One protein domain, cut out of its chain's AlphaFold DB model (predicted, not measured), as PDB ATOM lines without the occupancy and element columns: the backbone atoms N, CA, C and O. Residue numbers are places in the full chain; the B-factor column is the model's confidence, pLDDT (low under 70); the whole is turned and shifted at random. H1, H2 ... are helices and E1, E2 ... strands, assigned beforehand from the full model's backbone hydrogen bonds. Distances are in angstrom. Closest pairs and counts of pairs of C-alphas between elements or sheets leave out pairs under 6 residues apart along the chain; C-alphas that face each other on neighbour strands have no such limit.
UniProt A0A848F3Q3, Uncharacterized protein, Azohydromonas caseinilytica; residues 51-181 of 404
ATOM      1  N   GLU A  51      34.950  57.922 -39.612       95.31
ATOM      2  CA  GLU A  51      36.267  57.314 -39.362       95.31
ATOM      3  C   GLU A  51      36.184  55.782 -39.260       95.31
ATOM      4  O   GLU A  51      37.039  55.056 -39.779       95.31
ATOM      5  N   ALA A  52      35.120  55.259 -38.637       95.06
ATOM      6  CA  ALA A  52      34.867  53.822 -38.595       95.06
ATOM      7  C   ALA A  52      34.597  53.250 -39.999       95.06
ATOM      8  O   ALA A  52      35.161  52.213 -40.351       95.06
ATOM      9  N   ALA A  53      33.793  53.929 -40.825       96.31
ATOM     10  CA  ALA A  53      33.522  53.519 -42.204       96.31
ATOM     11  C   ALA A  53      34.796  53.537 -43.072       96.31
ATOM     12  O   ALA A  53      35.068  52.604 -43.829       96.31
ATOM     13  N   GLU A  54      35.632  54.568 -42.938       96.19
ATOM     14  CA  GLU A  54      36.911  54.628 -43.647       96.19
ATOM     15  C   GLU A  54      37.866  53.512 -43.205       96.19
ATOM     16  O   GLU A  54      38.485  52.854 -44.052       96.19
ATOM     17  N   SER A  55      37.930  53.246 -41.897       95.50
ATOM     18  CA  SER A  55      38.706  52.142 -41.323       95.50
ATOM     19  C   SER A  55      38.258  50.797 -41.888       95.50
ATOM     20  O   SER A  55      39.095  50.001 -42.324       95.50
ATOM     21  N   GLY A  56      36.945  50.569 -41.966       95.94
ATOM     22  CA  GLY A  56      36.377  49.354 -42.539       95.94
ATOM     23  C   GLY A  56      36.750  49.157 -44.000       95.94
ATOM     24  O   GLY A  56      37.116  48.055 -44.409       95.94
ATOM     25  N   LEU A  57      36.757  50.232 -44.783       95.62
ATOM     26  CA  LEU A  57      37.131  50.180 -46.190       95.62
ATOM     27  C   LEU A  57      38.621  49.836 -46.385       95.62
ATOM     28  O   LEU A  57      38.951  49.028 -47.259       95.62
ATOM     29  N   GLN A  58      39.527  50.405 -45.579       95.06
ATOM     30  CA  GLN A  58      40.954  50.041 -45.629       95.06
ATOM     31  C   GLN A  58      41.186  48.601 -45.174       95.06
ATOM     32  O   GLN A  58      41.882  47.840 -45.851       95.06
ATOM     33  N   TRP A  59      40.566  48.220 -44.057       95.88
ATOM     34  CA  TRP A  59      40.632  46.873 -43.510       95.88
ATOM     35  C   TRP A  59      40.166  45.838 -44.538       95.88
ATOM     36  O   TRP A  59      40.889  44.891 -44.842       95.88
ATOM     37  N   ALA A  60      39.010  46.058 -45.160       96.12
ATOM     38  CA  ALA A  60      38.461  45.137 -46.143       96.12
ATOM     39  C   ALA A  60      39.344  45.008 -47.384       96.12
ATOM     40  O   ALA A  60      39.538  43.897 -47.864       96.12
ATOM     41  N   LEU A  61      39.939  46.095 -47.888       95.50
ATOM     42  CA  LEU A  61      40.861  46.013 -49.027       95.50
ATOM     43  C   LEU A  61      42.090  45.139 -48.720       95.50
ATOM     44  O   LEU A  61      42.529  44.368 -49.578       95.50
ATOM     45  N   VAL A  62      42.634  45.238 -47.504       94.31
ATOM     46  CA  VAL A  62      43.737  44.378 -47.052       94.31
ATOM     47  C   VAL A  62      43.268  42.927 -46.945       94.31
ATOM     48  O   VAL A  62      43.877  42.043 -47.545       94.31
ATOM     49  N   GLN A  63      42.148  42.680 -46.263       94.44
ATOM     50  CA  GLN A  63      41.630  41.330 -46.022       94.44
ATOM     51  C   GLN A  63      41.149  40.627 -47.299       94.44
ATOM     52  O   GLN A  63      41.303  39.413 -47.432       94.44
ATOM     53  N   LEU A  64      40.626  41.366 -48.282       94.62
ATOM     54  CA  LEU A  64      40.295  40.835 -49.605       94.62
ATOM     55  C   LEU A  64      41.533  40.297 -50.327       94.62
ATOM     56  O   LEU A  64      41.389  39.430 -51.181       94.62
ATOM     57  N   ASN A  65      42.731  40.780 -50.002       94.38
ATOM     58  CA  ASN A  65      44.004  40.302 -50.544       94.38
ATOM     59  C   ASN A  65      44.781  39.398 -49.576       94.38
ATOM     60  O   ASN A  65      45.881  38.973 -49.908       94.38
ATOM     61  N   ALA A  66      44.228  39.088 -48.404       90.50
ATOM     62  CA  ALA A  66      44.863  38.220 -47.422       90.50
ATOM     63  C   ALA A  66      44.635  36.725 -47.725       90.50
ATOM     64  O   ALA A  66      43.851  36.345 -48.601       90.50
ATOM     65  N   GLY A  67      45.358  35.879 -46.983       89.38
ATOM     66  CA  GLY A  67      45.206  34.423 -46.999       89.38
ATOM     67  C   GLY A  67      43.946  33.945 -46.276       89.38
ATOM     68  O   GLY A  67      42.977  34.688 -46.105       89.38
ATOM     69  N   SER A  68      43.943  32.674 -45.879       90.62
ATOM     70  CA  SER A  68      42.801  32.065 -45.197       90.62
ATOM     71  C   SER A  68      42.570  32.699 -43.824       90.62
ATOM     72  O   SER A  68      43.516  33.023 -43.105       90.62
ATOM     73  N   LEU A  69      41.295  32.885 -43.473       91.88
ATOM     74  CA  LEU A  69      40.869  33.499 -42.218       91.88
ATOM     75  C   LEU A  69      39.918  32.574 -41.458       91.88
ATOM     76  O   LEU A  69      39.147  31.830 -42.079       91.88
ATOM     77  N   ASP A  70      39.943  32.673 -40.132       91.38
ATOM     78  CA  ASP A  70      38.884  32.169 -39.257       91.38
ATOM     79  C   ASP A  70      37.679  33.134 -39.209       91.38
ATOM     80  O   ASP A  70      37.636  34.169 -39.885       91.38
ATOM     81  N   ASP A  71      36.664  32.790 -38.416       90.62
ATOM     82  CA  ASP A  71      35.462  33.614 -38.270       90.62
ATOM     83  C   ASP A  71      35.700  34.905 -37.485       90.62
ATOM     84  O   ASP A  71      34.938  35.854 -37.657       90.62
ATOM     85  N   ALA A  72      36.780  34.986 -36.703       91.75
ATOM     86  CA  ALA A  72      37.221  36.189 -36.000       91.75
ATOM     87  C   ALA A  72      38.146  37.077 -36.857       91.75
ATOM     88  O   ALA A  72      38.769  38.009 -36.342       91.75
ATOM     89  N   CYS A  73      38.241  36.803 -38.164       92.38
ATOM     90  CA  CYS A  73      39.102  37.503 -39.116       92.38
ATOM     91  C   CYS A  73      40.606  37.393 -38.848       92.38
ATOM     92  O   CYS A  73      41.377  38.238 -39.317       92.38
ATOM     93  N   ARG A  74      41.048  36.365 -38.123       91.56
ATOM     94  CA  ARG A  74      42.465  36.098 -37.870       91.56
ATOM     95  C   ARG A  74      43.012  35.127 -38.917       91.56
ATOM     96  O   ARG A  74      42.257  34.288 -39.411       91.56
ATOM     97  N   PRO A  75      44.307  35.218 -39.273       89.75
ATOM     98  CA  PRO A  75      44.934  34.248 -40.162       89.75
ATOM     99  C   PRO A  75      44.746  32.822 -39.640       89.75
ATOM    100  O   PRO A  75      45.026  32.554 -38.475       89.75
ATOM    101  N   SER A  76      44.301  31.918 -40.508       86.69
ATOM    102  CA  SER A  76      44.100  30.509 -40.179       86.69
ATOM    103  C   SER A  76      44.778  29.623 -41.217       86.69
ATOM    104  O   SER A  76      44.715  29.895 -42.415       86.69
ATOM    105  N   SER A  77      45.427  28.560 -40.748       80.38
ATOM    106  CA  SER A  77      45.972  27.475 -41.573       80.38
ATOM    107  C   SER A  77      45.112  26.210 -41.509       80.38
ATOM    108  O   SER A  77      45.542  25.142 -41.940       80.38
ATOM    109  N   GLU A  78      43.925  26.294 -40.907       78.12
ATOM    110  CA  GLU A  78      43.008  25.164 -40.830       78.12
ATOM    111  C   GLU A  78      42.360  24.898 -42.189       78.12
ATOM    112  O   GLU A  78      42.041  25.823 -42.936       78.12
ATOM    113  N   ALA A  79      42.076  23.627 -42.481       63.25
ATOM    114  CA  ALA A  79      41.420  23.218 -43.726       63.25
ATOM    115  C   ALA A  79      40.029  23.857 -43.935       63.25
ATOM    116  O   ALA A  79      39.576  23.972 -45.073       63.25
ATOM    117  N   ALA A  80      39.355  24.283 -42.860       66.81
ATOM    118  CA  ALA A  80      38.074  24.993 -42.926       66.81
ATOM    119  C   ALA A  80      38.219  26.508 -43.182       66.81
ATOM    120  O   ALA A  80      37.237  27.167 -43.533       66.81
ATOM    121  N   GLY A  81      39.426  27.065 -43.024       74.38
ATOM    122  CA  GLY A  81      39.704  28.480 -43.231       74.38
ATOM    123  C   GLY A  81      39.422  28.901 -44.673       74.38
ATOM    124  O   GLY A  81      39.917  28.303 -45.627       74.38
ATOM    125  N   ARG A  82      38.632  29.965 -44.841       85.38
ATOM    126  CA  ARG A  82      38.312  30.564 -46.148       85.38
ATOM    127  C   ARG A  82      38.767  32.010 -46.181       85.38
ATOM    128  O   ARG A  82      38.640  32.721 -45.183       85.38
ATOM    129  N   ARG A  83      39.244  32.470 -47.334       90.81
ATOM    130  CA  ARG A  83      39.629  33.874 -47.538       90.81
ATOM    131  C   ARG A  83      38.394  34.763 -47.530       90.81
ATOM    132  O   ARG A  83      37.334  34.341 -47.988       90.81
ATOM    133  N   LEU A  84      38.540  36.018 -47.103       93.19
ATOM    134  CA  LEU A  84      37.408  36.951 -47.049       93.19
ATOM    135  C   LEU A  84      36.724  37.117 -48.414       93.19
ATOM    136  O   LEU A  84      35.499  37.120 -48.495       93.19
ATOM    137  N   ARG A  85      37.508  37.193 -49.498       92.44
ATOM    138  CA  ARG A  85      36.973  37.313 -50.864       92.44
ATOM    139  C   ARG A  85      36.021  36.173 -51.236       92.44
ATOM    140  O   ARG A  85      35.002  36.436 -51.852       92.44
ATOM    141  N   ASP A  86      36.312  34.943 -50.811       90.50
ATOM    142  CA  ASP A  86      35.504  33.764 -51.151       90.50
ATOM    143  C   ASP A  86      34.195  33.731 -50.331       90.50
ATOM    144  O   ASP A  86      33.235  33.045 -50.694       90.50
ATOM    145  N   ARG A  87      34.163  34.477 -49.213       92.00
ATOM    146  CA  ARG A  87      32.997  34.658 -48.339       92.00
ATOM    147  C   ARG A  87      32.091  35.804 -48.804       92.00
ATOM    148  O   ARG A  87      30.882  35.680 -48.678       92.00
ATOM    149  N   LEU A  88      32.660  36.896 -49.325       93.19
ATOM    150  CA  LEU A  88      31.906  38.102 -49.706       93.19
ATOM    151  C   LEU A  88      31.554  38.184 -51.194       93.19
ATOM    152  O   LEU A  88      30.614  38.892 -51.549       93.19
ATOM    153  N   ILE A  89      32.316  37.525 -52.070       93.12
ATOM    154  CA  ILE A  89      32.242  37.727 -53.520       93.12
ATOM    155  C   ILE A  89      32.014  36.391 -54.218       93.12
ATOM    156  O   ILE A  89      32.666  35.387 -53.927       93.12
ATOM    157  N   GLU A  90      31.111  36.405 -55.186       90.44
ATOM    158  CA  GLU A  90      30.886  35.331 -56.138       90.44
ATOM    159  C   GLU A  90      31.347  35.768 -57.536       90.44
ATOM    160  O   GLU A  90      31.202  36.930 -57.932       90.44
ATOM    161  N   TYR A  91      31.942  34.830 -58.273       84.88
ATOM    162  CA  TYR A  91      32.314  35.015 -59.673       84.88
ATOM    163  C   TYR A  91      31.230  34.390 -60.539       84.88
ATOM    164  O   TYR A  91      31.099  33.168 -60.559       84.88
ATOM    165  N   ALA A  92      30.483  35.223 -61.256       78.81
ATOM    166  CA  ALA A  92      29.510  34.751 -62.227       78.81
ATOM    167  C   ALA A  92      30.208  34.222 -63.492       78.81
ATOM    168  O   ALA A  92      31.331  34.623 -63.824       78.81
ATOM    169  N   ASP A  93      29.528  33.335 -64.221       73.12
ATOM    170  CA  ASP A  93      30.058  32.690 -65.431       73.12
ATOM    171  C   ASP A  93      30.377  33.686 -66.560       73.12
ATOM    172  O   ASP A  93      31.247  33.436 -67.395       73.12
ATOM    173  N   ASP A  94      29.724  34.850 -66.561       74.50
ATOM    174  CA  ASP A  94      29.955  35.957 -67.496       74.50
ATOM    175  C   ASP A  94      31.169  36.838 -67.123       74.50
ATOM    176  O   ASP A  94      31.452  37.844 -67.780       74.50
ATOM    177  N   GLY A  95      31.903  36.478 -66.063       75.00
ATOM    178  CA  GLY A  95      33.055  37.228 -65.563       75.00
ATOM    179  C   GLY A  95      32.687  38.452 -64.719       75.00
ATOM    180  O   GLY A  95      33.565  39.265 -64.401       75.00
ATOM    181  N   ARG A  96      31.412  38.617 -64.342       85.00
ATOM    182  CA  ARG A  96      31.000  39.645 -63.382       85.00
ATOM    183  C   ARG A  96      31.299  39.217 -61.951       85.00
ATOM    184  O   ARG A  96      31.258  38.043 -61.592       85.00
ATOM    185  N   LEU A  97      31.589  40.218 -61.129       90.56
ATOM    186  CA  LEU A  97      31.724  40.072 -59.687       90.56
ATOM    187  C   LEU A  97      30.397  40.458 -59.043       90.56
ATOM    188  O   LEU A  97      29.864  41.533 -59.332       90.56
ATOM    189  N   ALA A  98      29.887  39.594 -58.175       90.25
ATOM    190  CA  ALA A  98      28.634  39.796 -57.461       90.25
ATOM    191  C   ALA A  98      28.833  39.591 -55.950       90.25
ATOM    192  O   ALA A  98      29.759  38.879 -55.549       90.25
ATOM    193  N   PRO A  99      27.995  40.205 -55.095       92.81
ATOM    194  CA  PRO A  99      27.944  39.829 -53.691       92.81
ATOM    195  C   PRO A  99      27.569  38.362 -53.553       92.81
ATOM    196  O   PRO A  99      26.609  37.899 -54.168       92.81
ATOM    197  N   ARG A 100      28.273  37.656 -52.673       92.12
ATOM    198  CA  ARG A 100      27.811  36.356 -52.210       92.12
ATOM    199  C   ARG A 100      26.618  36.560 -51.283       92.12
ATOM    200  O   ARG A 100      26.695  37.341 -50.333       92.12
ATOM    201  N   LEU A 101      25.525  35.861 -51.557       91.12
ATOM    202  CA  LEU A 101      24.311  35.927 -50.748       91.12
ATOM    203  C   LEU A 101      24.283  34.809 -49.701       91.12
ATOM    204  O   LEU A 101      24.878  33.745 -49.877       91.12
ATOM    205  N   SER A 102      23.622  35.082 -48.581       87.81
ATOM    206  CA  SER A 102      23.263  34.102 -47.564       87.81
ATOM    207  C   SER A 102      22.071  33.265 -48.034       87.81
ATOM    208  O   SER A 102      21.424  33.584 -49.034       87.81
ATOM    209  N   ASP A 103      21.725  32.233 -47.267       87.00
ATOM    210  CA  ASP A 103      20.551  31.397 -47.546       87.00
ATOM    211  C   ASP A 103      19.231  32.191 -47.479       87.00
ATOM    212  O   ASP A 103      18.225  31.780 -48.054       87.00
ATOM    213  N   THR A 104      19.228  33.352 -46.812       86.75
ATOM    214  CA  THR A 104      18.079  34.269 -46.737       86.75
ATOM    215  C   THR A 104      18.080  35.325 -47.847       86.75
ATOM    216  O   THR A 104      17.207  36.192 -47.871       86.75
ATOM    217  N   GLY A 105      19.041  35.272 -48.775       87.94
ATOM    218  CA  GLY A 105      19.169  36.214 -49.886       87.94
ATOM    219  C   GLY A 105      19.807  37.555 -49.509       87.94
ATOM    220  O   GLY A 105      19.845  38.462 -50.339       87.94
ATOM    221  N   THR A 106      20.325  37.704 -48.287       89.19
ATOM    222  CA  THR A 106      21.047  38.913 -47.866       89.19
ATOM    223  C   THR A 106      22.525  38.836 -48.262       89.19
ATOM    224  O   THR A 106      23.133  37.773 -48.130       89.19
ATOM    225  N   PRO A 107      23.151  39.929 -48.737       90.88
ATOM    226  CA  PRO A 107      24.589  39.942 -48.980       90.88
ATOM    227  C   PRO A 107      25.373  39.610 -47.712       90.88
ATOM    228  O   PRO A 107      25.137  40.198 -46.654       90.88
ATOM    229  N   TRP A 108      26.335  38.696 -47.830       92.12
ATOM    230  CA  TRP A 108      27.278  38.428 -46.752       92.12
ATOM    231  C   TRP A 108      28.050  39.690 -46.398       92.12
ATOM    232  O   TRP A 108      28.441  40.479 -47.263       92.12
ATOM    233  N   SER A 109      28.312  39.849 -45.106       93.19
ATOM    234  CA  SER A 109      29.078  40.969 -44.592       93.19
ATOM    235  C   SER A 109      30.113  40.526 -43.572       93.19
ATOM    236  O   SER A 109      30.027  39.459 -42.964       93.19
ATOM    237  N   ALA A 110      31.128  41.363 -43.417       95.25
ATOM    238  CA  ALA A 110      32.127  41.250 -42.368       95.25
ATOM    239  C   ALA A 110      32.230  42.591 -41.649       95.25
ATOM    240  O   ALA A 110      31.798  43.610 -42.180       95.25
ATOM    241  N   GLY A 111      32.775  42.624 -40.447       95.25
ATOM    242  CA  GLY A 111      32.875  43.879 -39.722       95.25
ATOM    243  C   GLY A 111      33.623  43.749 -38.419       95.25
ATOM    244  O   GLY A 111      33.874  42.641 -37.946       95.25
ATOM    245  N   CYS A 112      33.957  44.891 -37.838       95.12
ATOM    246  CA  CYS A 112      34.619  44.951 -36.550       95.12
ATOM    247  C   CYS A 112      33.996  46.028 -35.669       95.12
ATOM    248  O   CYS A 112      33.479  47.031 -36.162       95.12
ATOM    249  N   THR A 113      34.099  45.821 -34.364       94.12
ATOM    250  CA  THR A 113      33.682  46.771 -33.336       94.12
ATOM    251  C   THR A 113      34.862  47.071 -32.428       94.12
ATOM    252  O   THR A 113      35.595  46.156 -32.043       94.12
ATOM    253  N   LEU A 114      35.065  48.352 -32.137       91.75
ATOM    254  CA  LEU A 114      36.128  48.837 -31.269       91.75
ATOM    255  C   LEU A 114      35.706  48.663 -29.807       91.75
ATOM    256  O   LEU A 114      34.646  49.136 -29.410       91.75
ATOM    257  N   ASP A 115      36.512  47.991 -28.999       85.62
ATOM    258  CA  ASP A 115      36.260  47.888 -27.566       85.62
ATOM    259  C   ASP A 115      36.758  49.126 -26.797       85.62
ATOM    260  O   ASP A 115      37.463  49.991 -27.326       85.62
ATOM    261  N   ALA A 116      36.393  49.217 -25.515       80.94
ATOM    262  CA  ALA A 116      36.784  50.326 -24.644       80.94
ATOM    263  C   ALA A 116      38.307  50.424 -24.403       80.94
ATOM    264  O   ALA A 116      38.792  51.475 -23.986       80.94
ATOM    265  N   ALA A 117      39.063  49.349 -24.658       82.94
ATOM    266  CA  ALA A 117      40.520  49.319 -24.558       82.94
ATOM    267  C   ALA A 117      41.215  49.736 -25.872       82.94
ATOM    268  O   ALA A 117      42.443  49.840 -25.909       82.94
ATOM    269  N   GLY A 118      40.450  49.997 -26.937       82.62
ATOM    270  CA  GLY A 118      40.957  50.374 -28.252       82.62
ATOM    271  C   GLY A 118      41.347  49.191 -29.144       82.62
ATOM    272  O   GLY A 118      42.004  49.401 -30.166       82.62
ATOM    273  N   ALA A 119      40.967  47.960 -28.794       87.44
ATOM    274  CA  ALA A 119      41.167  46.783 -29.632       87.44
ATOM    275  C   ALA A 119      39.921  46.470 -30.477       87.44
ATOM    276  O   ALA A 119      38.784  46.752 -30.109       87.44
ATOM    277  N   TRP A 120      40.142  45.891 -31.659       89.81
ATOM    278  CA  TRP A 120      39.069  45.528 -32.582       89.81
ATOM    279  C   TRP A 120      38.657  44.070 -32.395       89.81
ATOM    280  O   TRP A 120      39.476  43.158 -32.527       89.81
ATOM    281  N   SER A 121      37.366  43.851 -32.163       92.69
ATOM    282  CA  SER A 121      36.734  42.536 -32.251       92.69
ATOM    283  C   SER A 121      36.042  42.411 -33.602       92.69
ATOM    284  O   SER A 121      35.199  43.239 -33.941       92.69
ATOM    285  N   CYS A 122      36.410  41.403 -34.389       94.38
ATOM    286  CA  CYS A 122      35.978  41.264 -35.777       94.38
ATOM    287  C   CYS A 122      35.179  39.985 -36.013       94.38
ATOM    288  O   CYS A 122      35.348  38.987 -35.314       94.38
ATOM    289  N   ARG A 123      34.347  40.010 -37.056       93.94
ATOM    290  CA  ARG A 123      33.638  38.849 -37.585       93.94
ATOM    291  C   ARG A 123      33.724  38.830 -39.109       93.94
ATOM    292  O   ARG A 123      33.380  39.808 -39.770       93.94
ATOM    293  N   CYS A 124      34.164  37.706 -39.671       90.75
ATOM    294  CA  CYS A 124      34.397  37.523 -41.106       90.75
ATOM    295  C   CYS A 124      33.284  36.715 -41.782       90.75
ATOM    296  O   CYS A 124      33.553  35.830 -42.593       90.75
ATOM    297  N   GLY A 125      32.026  36.990 -41.443       81.62
ATOM    298  CA  GLY A 125      30.882  36.299 -42.028       81.62
ATOM    299  C   GLY A 125      29.550  36.597 -41.347       81.62
ATOM    300  O   GLY A 125      29.520  36.971 -40.176       81.62
ATOM    301  N   GLY A 126      28.453  36.395 -42.079       82.06
ATOM    302  CA  GLY A 126      27.092  36.646 -41.596       82.06
ATOM    303  C   GLY A 126      26.696  38.127 -41.643       82.06
ATOM    304  O   GLY A 126      26.833  38.779 -42.682       82.06
ATOM    305  N   ASP A 127      26.213  38.644 -40.508       77.44
ATOM    306  CA  ASP A 127      25.521  39.943 -40.389       77.44
ATOM    307  C   ASP A 127      26.434  41.146 -40.070       77.44
ATOM    308  O   ASP A 127      25.959  42.218 -39.696       77.44
ATOM    309  N   GLY A 128      27.755  40.989 -40.208       82.38
ATOM    310  CA  GLY A 128      28.706  42.098 -40.112       82.38
ATOM    311  C   GLY A 128      29.413  42.154 -38.763       82.38
ATOM    312  O   GLY A 128      29.902  41.133 -38.285       82.38
ATOM    313  N   ALA A 129      29.532  43.349 -38.179       88.44
ATOM    314  CA  ALA A 129      30.288  43.557 -36.946       88.44
ATOM    315  C   ALA A 129      29.663  42.826 -35.742       88.44
ATOM    316  O   ALA A 129      28.437  42.709 -35.657       88.44
ATOM    317  N   PRO A 130      30.471  42.346 -34.779       88.94
ATOM    318  CA  PRO A 130      29.931  41.833 -33.528       88.94
ATOM    319  C   PRO A 130      29.202  42.945 -32.758       88.94
ATOM    320  O   PRO A 130      29.671  44.081 -32.695       88.94
ATOM    321  N   ALA A 131      28.061  42.610 -32.151       82.50
ATOM    322  CA  ALA A 131      27.317  43.547 -31.317       82.50
ATOM    323  C   ALA A 131      28.173  44.028 -30.132       82.50
ATOM    324  O   ALA A 131      28.924  43.245 -29.547       82.50
ATOM    325  N   SER A 132      28.021  45.300 -29.763       77.19
ATOM    326  CA  SER A 132      28.621  45.881 -28.560       77.19
ATOM    327  C   SER A 132      27.535  46.425 -27.640       77.19
ATOM    328  O   SER A 132      26.522  46.954 -28.098       77.19
ATOM    329  N   ALA A 133      27.751  46.260 -26.334       67.31
ATOM    330  CA  ALA A 133      26.892  46.828 -25.302       67.31
ATOM    331  C   ALA A 133      27.114  48.343 -25.133       67.31
ATOM    332  O   ALA A 133      26.212  49.039 -24.670       67.31
ATOM    333  N   ASP A 134      28.281  48.844 -25.545       72.69
ATOM    334  CA  ASP A 134      28.682  50.243 -25.405       72.69
ATOM    335  C   ASP A 134      28.393  51.053 -26.681       72.69
ATOM    336  O   ASP A 134      28.215  50.493 -27.767       72.69
ATOM    337  N   GLU A 135      28.423  52.391 -26.583       81.19
ATOM    338  CA  GLU A 135      28.432  53.314 -27.738       81.19
ATOM    339  C   GLU A 135      29.782  53.271 -28.491       81.19
ATOM    340  O   GLU A 135      30.428  54.285 -28.757       81.19
ATOM    341  N   ALA A 136      30.226  52.063 -28.815       87.75
ATOM    342  CA  ALA A 136      31.459  51.777 -29.515       87.75
ATOM    343  C   ALA A 136      31.329  52.077 -31.018       87.75
ATOM    344  O   ALA A 136      30.323  51.705 -31.634       87.75
ATOM    345  N   PRO A 137      32.356  52.682 -31.641       92.50
ATOM    346  CA  PRO A 137      32.476  52.708 -33.089       92.50
ATOM    347  C   PRO A 137      32.580  51.287 -33.648       92.50
ATOM    348  O   PRO A 137      33.346  50.453 -33.164       92.50
ATOM    349  N   SER A 138      31.830  51.018 -34.704       94.19
ATOM    350  CA  SER A 138      31.869  49.761 -35.442       94.19
ATOM    351  C   SER A 138      31.771  50.033 -36.932       94.19
ATOM    352  O   SER A 138      31.299  51.091 -37.350       94.19
ATOM    353  N   PHE A 139      32.203  49.075 -37.739       95.38
ATOM    354  CA  PHE A 139      31.970  49.103 -39.172       95.38
ATOM    355  C   PHE A 139      31.535  47.740 -39.683       95.38
ATOM    356  O   PHE A 139      31.995  46.702 -39.215       95.38
ATOM    357  N   SER A 140      30.709  47.750 -40.720       95.19
ATOM    358  CA  SER A 140      30.419  46.590 -41.556       95.19
ATOM    359  C   SER A 140      30.886  46.860 -42.980       95.19
ATOM    360  O   SER A 140      30.940  48.009 -43.420       95.19
ATOM    361  N   VAL A 141      31.254  45.806 -43.696       96.56
ATOM    362  CA  VAL A 141      31.668  45.850 -45.092       96.56
ATOM    363  C   VAL A 141      30.895  44.831 -45.902       96.56
ATOM    364  O   VAL A 141      30.676  43.698 -45.463       96.56
ATOM    365  N   GLN A 142      30.493  45.250 -47.093       95.06
ATOM    366  CA  GLN A 142      29.750  44.450 -48.052       95.06
ATOM    367  C   GLN A 142      30.300  44.697 -49.453       95.06
ATOM    368  O   GLN A 142      30.776  45.787 -49.785       95.06
ATOM    369  N   ALA A 143      30.248  43.653 -50.268       94.62
ATOM    370  CA  ALA A 143      30.512  43.737 -51.690       94.62
ATOM    371  C   ALA A 143      29.209  44.086 -52.423       94.62
ATOM    372  O   ALA A 143      28.138  43.631 -52.042       94.62
ATOM    373  N   GLU A 144      29.299  44.857 -53.496       93.12
ATOM    374  CA  GLU A 144      28.199  45.150 -54.409       93.12
ATOM    375  C   GLU A 144      28.694  45.028 -55.851       93.12
ATOM    376  O   GLU A 144      29.863  45.293 -56.160       93.12
ATOM    377  N   ALA A 145      27.806  44.617 -56.756       90.25
ATOM    378  CA  ALA A 145      28.164  44.437 -58.156       90.25
ATOM    379  C   ALA A 145      28.600  45.770 -58.790       90.25
ATOM    380  O   ALA A 145      27.943  46.802 -58.647       90.25
ATOM    381  N   GLY A 146      29.713  45.748 -59.524       86.81
ATOM    382  CA  GLY A 146      30.161  46.902 -60.296       86.81
ATOM    383  C   GLY A 146      29.347  47.114 -61.577       86.81
ATOM    384  O   GLY A 146      28.670  46.217 -62.087       86.81
ATOM    385  N   ALA A 147      29.476  48.314 -62.150       83.88
ATOM    386  CA  ALA A 147      28.821  48.677 -63.410       83.88
ATOM    387  C   ALA A 147      29.370  47.913 -64.635       83.88
ATOM    388  O   ALA A 147      28.702  47.850 -65.665       83.88
ATOM    389  N   ARG A 148      30.584  47.350 -64.548       84.44
ATOM    390  CA  ARG A 148      31.253  46.598 -65.626       84.44
ATOM    391  C   ARG A 148      31.834  45.287 -65.093       84.44
ATOM    392  O   ARG A 148      32.007  45.127 -63.886       84.44
ATOM    393  N   THR A 149      32.165  44.373 -66.002       85.19
ATOM    394  CA  THR A 149      32.889  43.132 -65.692       85.19
ATOM    395  C   THR A 149      34.228  43.431 -65.010       85.19
ATOM    396  O   THR A 149      34.870  44.444 -65.291       85.19
ATOM    397  N   GLY A 150      34.629  42.581 -64.061       85.31
ATOM    398  CA  GLY A 150      35.860  42.767 -63.280       85.31
ATOM    399  C   GLY A 150      35.862  43.938 -62.286       85.31
ATOM    400  O   GLY A 150      36.872  44.140 -61.610       85.31
ATOM    401  N   LEU A 151      34.762  44.694 -62.162       91.25
ATOM    402  CA  LEU A 151      34.613  45.766 -61.177       91.25
ATOM    403  C   LEU A 151      33.664  45.354 -60.049       91.25
ATOM    404  O   LEU A 151      32.654  44.689 -60.275       91.25
ATOM    405  N   LEU A 152      33.978  45.806 -58.839       93.31
ATOM    406  CA  LEU A 152      33.191  45.599 -57.627       93.31
ATOM    407  C   LEU A 152      33.097  46.922 -56.870       93.31
ATOM    408  O   LEU A 152      34.099  47.622 -56.743       93.31
ATOM    409  N   ARG A 153      31.929  47.263 -56.332       94.38
ATOM    410  CA  ARG A 153      31.819  48.338 -55.344       94.38
ATOM    411  C   ARG A 153      31.990  47.730 -53.954       94.38
ATOM    412  O   ARG A 153      31.297  46.788 -53.594       94.38
ATOM    413  N   LEU A 154      32.944  48.243 -53.188       95.69
ATOM    414  CA  LEU A 154      33.104  47.899 -51.779       95.69
ATOM    415  C   LEU A 154      32.440  48.998 -50.957       95.69
ATOM    416  O   LEU A 154      32.831  50.161 -51.070       95.69
ATOM    417  N   VAL A 155      31.455  48.624 -50.148       96.00
ATOM    418  CA  VAL A 155      30.707  49.537 -49.283       96.00
ATOM    419  C   VAL A 155      31.089  49.256 -47.841       96.00
ATOM    420  O   VAL A 155      31.029  48.108 -47.401       96.00
ATOM    421  N   SER A 156      31.474  50.294 -47.105       96.81
ATOM    422  CA  SER A 156      31.652  50.236 -45.661       96.81
ATOM    423  C   SER A 156      30.657  51.156 -44.972       96.81
ATOM    424  O   SER A 156      30.529  52.322 -45.333       96.81
ATOM    425  N   ARG A 157      29.944  50.620 -43.982       95.56
ATOM    426  CA  ARG A 157      29.005  51.365 -43.144       95.56
ATOM    427  C   ARG A 157      29.561  51.415 -41.735       95.56
ATOM    428  O   ARG A 157      29.652  50.374 -41.084       95.56
ATOM    429  N   GLY A 158      29.950  52.604 -41.304       94.81
ATOM    430  CA  GLY A 158      30.403  52.895 -39.955       94.81
ATOM    431  C   GLY A 158      29.244  53.361 -39.088       94.81
ATOM    432  O   GLY A 158      28.288  53.972 -39.574       94.81
ATOM    433  N   CYS A 159      29.300  53.038 -37.804       92.44
ATOM    434  CA  CYS A 159      28.228  53.359 -36.887       92.44
ATOM    435  C   CYS A 159      28.718  53.492 -35.436       92.44
ATOM    436  O   CYS A 159      29.639  52.794 -35.015       92.44
ATOM    437  N   VAL A 160      28.082  54.387 -34.676       91.62
ATOM    438  CA  VAL A 160      28.277  54.579 -33.230       91.62
ATOM    439  C   VAL A 160      26.937  54.379 -32.526       91.62
ATOM    440  O   VAL A 160      25.956  55.037 -32.877       91.62
ATOM    441  N   GLY A 161      26.904  53.489 -31.528       82.94
ATOM    442  CA  GLY A 161      25.700  53.208 -30.733       82.94
ATOM    443  C   GLY A 161      24.681  52.279 -31.403       82.94
ATOM    444  O   GLY A 161      23.516  52.356 -31.057       82.94
ATOM    445  N   CYS A 162      25.130  51.422 -32.329       79.06
ATOM    446  CA  CYS A 162      24.403  50.617 -33.333       79.06
ATOM    447  C   CYS A 162      23.314  49.651 -32.832       79.06
ATOM    448  O   CYS A 162      23.314  48.466 -33.166       79.06
ATOM    449  N   GLN A 163      22.373  50.156 -32.046       73.19
ATOM    450  CA  GLN A 163      21.278  49.405 -31.442       73.19
ATOM    451  C   GLN A 163      19.946  49.662 -32.162       73.19
ATOM    452  O   GLN A 163      18.909  49.165 -31.730       73.19
ATOM    453  N   GLY A 164      19.959  50.406 -33.277       68.50
ATOM    454  CA  GLY A 164      18.760  50.713 -34.053       68.50
ATOM    455  C   GLY A 164      17.930  51.850 -33.458       68.50
ATOM    456  O   GLY A 164      16.739  51.938 -33.747       68.50
ATOM    457  N   GLY A 165      18.537  52.697 -32.623       71.06
ATOM    458  CA  GLY A 165      17.876  53.841 -32.008       71.06
ATOM    459  C   GLY A 165      17.991  55.114 -32.848       71.06
ATOM    460  O   GLY A 165      18.870  55.261 -33.692       71.06
ATOM    461  N   GLU A 166      17.145  56.104 -32.556       68.81
ATOM    462  CA  GLU A 166      17.197  57.442 -33.182       68.81
ATOM    463  C   GLU A 166      18.489  58.225 -32.866       68.81
ATOM    464  O   GLU A 166      18.721  59.296 -33.418       68.81
ATOM    465  N   ARG A 167      19.322  57.714 -31.950       71.50
ATOM    466  CA  ARG A 167      20.592  58.322 -31.524       71.50
ATOM    467  C   ARG A 167      21.826  57.665 -32.145       71.50
ATOM    468  O   ARG A 167      22.942  58.084 -31.823       71.50
ATOM    469  N   ASP A 168      21.632  56.665 -33.004       84.00
ATOM    470  CA  ASP A 168      22.709  56.038 -33.761       84.00
ATOM    471  C   ASP A 168      23.309  57.075 -34.724       84.00
ATOM    472  O   ASP A 168      22.592  57.676 -35.526       84.00
ATOM    473  N   ALA A 169      24.629  57.251 -34.699       90.62
ATOM    474  CA  ALA A 169      25.312  57.937 -35.791       90.62
ATOM    475  C   ALA A 169      25.762  56.904 -36.814       90.62
ATOM    476  O   ALA A 169      26.332  55.879 -36.444       90.62
ATOM    477  N   ARG A 170      25.504  57.169 -38.094       92.25
ATOM    478  CA  ARG A 170      25.855  56.288 -39.209       92.25
ATOM    479  C   ARG A 170      26.539  57.099 -40.295       92.25
ATOM    480  O   ARG A 170      26.194  58.259 -40.494       92.25
ATOM    481  N   ALA A 171      27.485  56.473 -40.969       95.00
ATOM    482  CA  ALA A 171      28.128  57.008 -42.156       95.00
ATOM    483  C   ALA A 171      28.411  55.857 -43.117       95.00
ATOM    484  O   ALA A 171      28.740  54.745 -42.690       95.00
ATOM    485  N   GLN A 172      28.307  56.117 -44.410       96.06
ATOM    486  CA  GLN A 172      28.649  55.164 -45.448       96.06
ATOM    487  C   GLN A 172      29.766  55.724 -46.320       96.06
ATOM    488  O   GLN A 172      29.723  56.866 -46.762       96.06
ATOM    489  N   VAL A 173      30.762  54.886 -46.594       96.31
ATOM    490  CA  VAL A 173      31.824  55.180 -47.554       96.31
ATOM    491  C   VAL A 173      31.893  54.035 -48.545       96.31
ATOM    492  O   VAL A 173      31.967  52.868 -48.153       96.31
ATOM    493  N   SER A 174      31.902  54.345 -49.839       95.62
ATOM    494  CA  SER A 174      32.087  53.327 -50.873       95.62
ATOM    495  C   SER A 174      33.221  53.662 -51.836       95.62
ATOM    496  O   SER A 174      33.570  54.820 -52.059       95.62
ATOM    497  N   THR A 175      33.843  52.622 -52.394       95.12
ATOM    498  CA  THR A 175      34.885  52.754 -53.420       95.12
ATOM    499  C   THR A 175      34.700  51.700 -54.498       95.12
ATOM    500  O   THR A 175      34.292  50.570 -54.224       95.12
ATOM    501  N   LEU A 176      35.087  52.039 -55.726       94.75
ATOM    502  CA  LEU A 176      35.195  51.065 -56.803       94.75
ATOM    503  C   LEU A 176      36.544  50.337 -56.733       94.75
ATOM    504  O   LEU A 176      37.607  50.963 -56.648       94.75
ATOM    505  N   LEU A 177      36.491  49.012 -56.780       94.88
ATOM    506  CA  LEU A 177      37.636  48.120 -56.874       94.88
ATOM    507  C   LEU A 177      37.657  47.450 -58.247       94.88
ATOM    508  O   LEU A 177      36.614  47.078 -58.787       94.88
ATOM    509  N   ALA A 178      38.856  47.268 -58.787       92.38
ATOM    510  CA  ALA A 178      39.108  46.422 -59.941       92.38
ATOM    511  C   ALA A 178      39.774  45.123 -59.491       92.38
ATOM    512  O   ALA A 178      40.671  45.126 -58.641       92.38
ATOM    513  N   PHE A 179      39.350  44.020 -60.095       92.12
ATOM    514  CA  PHE A 179      40.052  42.755 -60.004       92.12
ATOM    515  C   PHE A 179      41.143  42.686 -61.075       92.12
ATOM    516  O   PHE A 179      40.871  42.823 -62.267       92.12
ATOM    517  N   VAL A 180      42.378  42.458 -60.643       91.94
ATOM    518  CA  VAL A 180      43.532  42.231 -61.513       91.94
ATOM    519  C   VAL A 180      43.902  40.750 -61.419       91.94
ATOM    520  O   VAL A 180      44.301  40.304 -60.336       91.94
ATOM    521  N   PRO A 181      43.764  39.967 -62.504       92.50
ATOM    522  CA  PRO A 181      44.114  38.553 -62.484       92.50
ATOM    523  C   PRO A 181      45.614  38.355 -62.239       92.50
ATOM    524  O   PRO A 181      46.429  39.220 -62.557       92.50
TER     525      PRO A 181
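Overview. This is residues 51 to 181 of the 404 residues of an uncharacterized protein of Azohydromonas caseinilytica (UniProt A0A848F3Q3). A twisted sheet of five long and short strands forms one layer, and the helix H1 packs over one face of it, mainly over E6 and E5. At one end, the small hairpin of E1 and E2 sits beside the last residues of E5, with the short helix H2 leading straight into E1. The printed part has 131 residues with two named helices and seven named strands, in the order H1 H2 E1 E2 E3 E4 E5 E6 E7; the large sheet is antiparallel, in the order E4, E3, E5, E6, E7. The class is mixed, helices and strands. The whole is compact, with a radius of gyration of the C-alphas of 14.7 A and spans of 44 by 34 by 27 A.

Arrangement. H1, residues 51 to 64, is on the sheet of E4, residues 120 to 123, E3, residues 109 to 114, E5, residues 137 to 145, E6, residues 151 to 160, and E7, residues 169 to 180; this makes two layers, a helix on one face of a sheet. The closest C-alphas of H1 and E6 are those of Ala 53 and Gly 158, 3.9 A apart. H2, residues 84 to 88, is on the same face, and H1 touches it with residues 63 to 64 alone, the closest C-alphas being those of Leu 64 and Arg 85, 5.0 A apart. Every O i to N i+4 pair is within hydrogen-bond range in H1 and H2. E1, residues 89 to 91, and E2, residues 97 to 99, form a hairpin, with N 90 and O 98 2.8 A apart. The closest C-alphas of E2 and E5 are those of Ala 98 and Ala 145, 4.7 A apart, while H1 and E2 are apart. The hairpin of E3 and E4 has N 113 and O 121 2.8 A apart, and between E3 and E5 N 141 and O 110 are 2.7 A apart. E5, E6 and E7 form a meander, each strand the antiparallel neighbour of the one before, with N 140 and O 157 2.9 A apart and N 156 and O 173 2.8 A apart.

Along the chain. H1 begins at C-alpha 51, (36.267, 57.314, -39.362), and measures 19.8 A over residues 51 to 64. H2, 84 to 88, E1, 89 to 91, and E2, 97 to 99, are short. E3, 109 to 114, measures 17.0 A and E4, 120 to 123, 10.0 A. E5, 137 to 145, measures 26.7 A, and E6, 151 to 160, 30.0 A. E7, 169 to 180, measures 35.2 A and ends at C-alpha 180, (43.532, 42.231, -61.513).

Size, cuts and confidence. The C-alphas of Asp 94 and Ala 117, the two farthest apart, are 46.2 A apart. The printed part has no cut. The links H1 to H2 and E4 to E5 are long. The mean pLDDT of the printed part is 88.6; residues 79 to 80, 133, 164 and 166 are under 70.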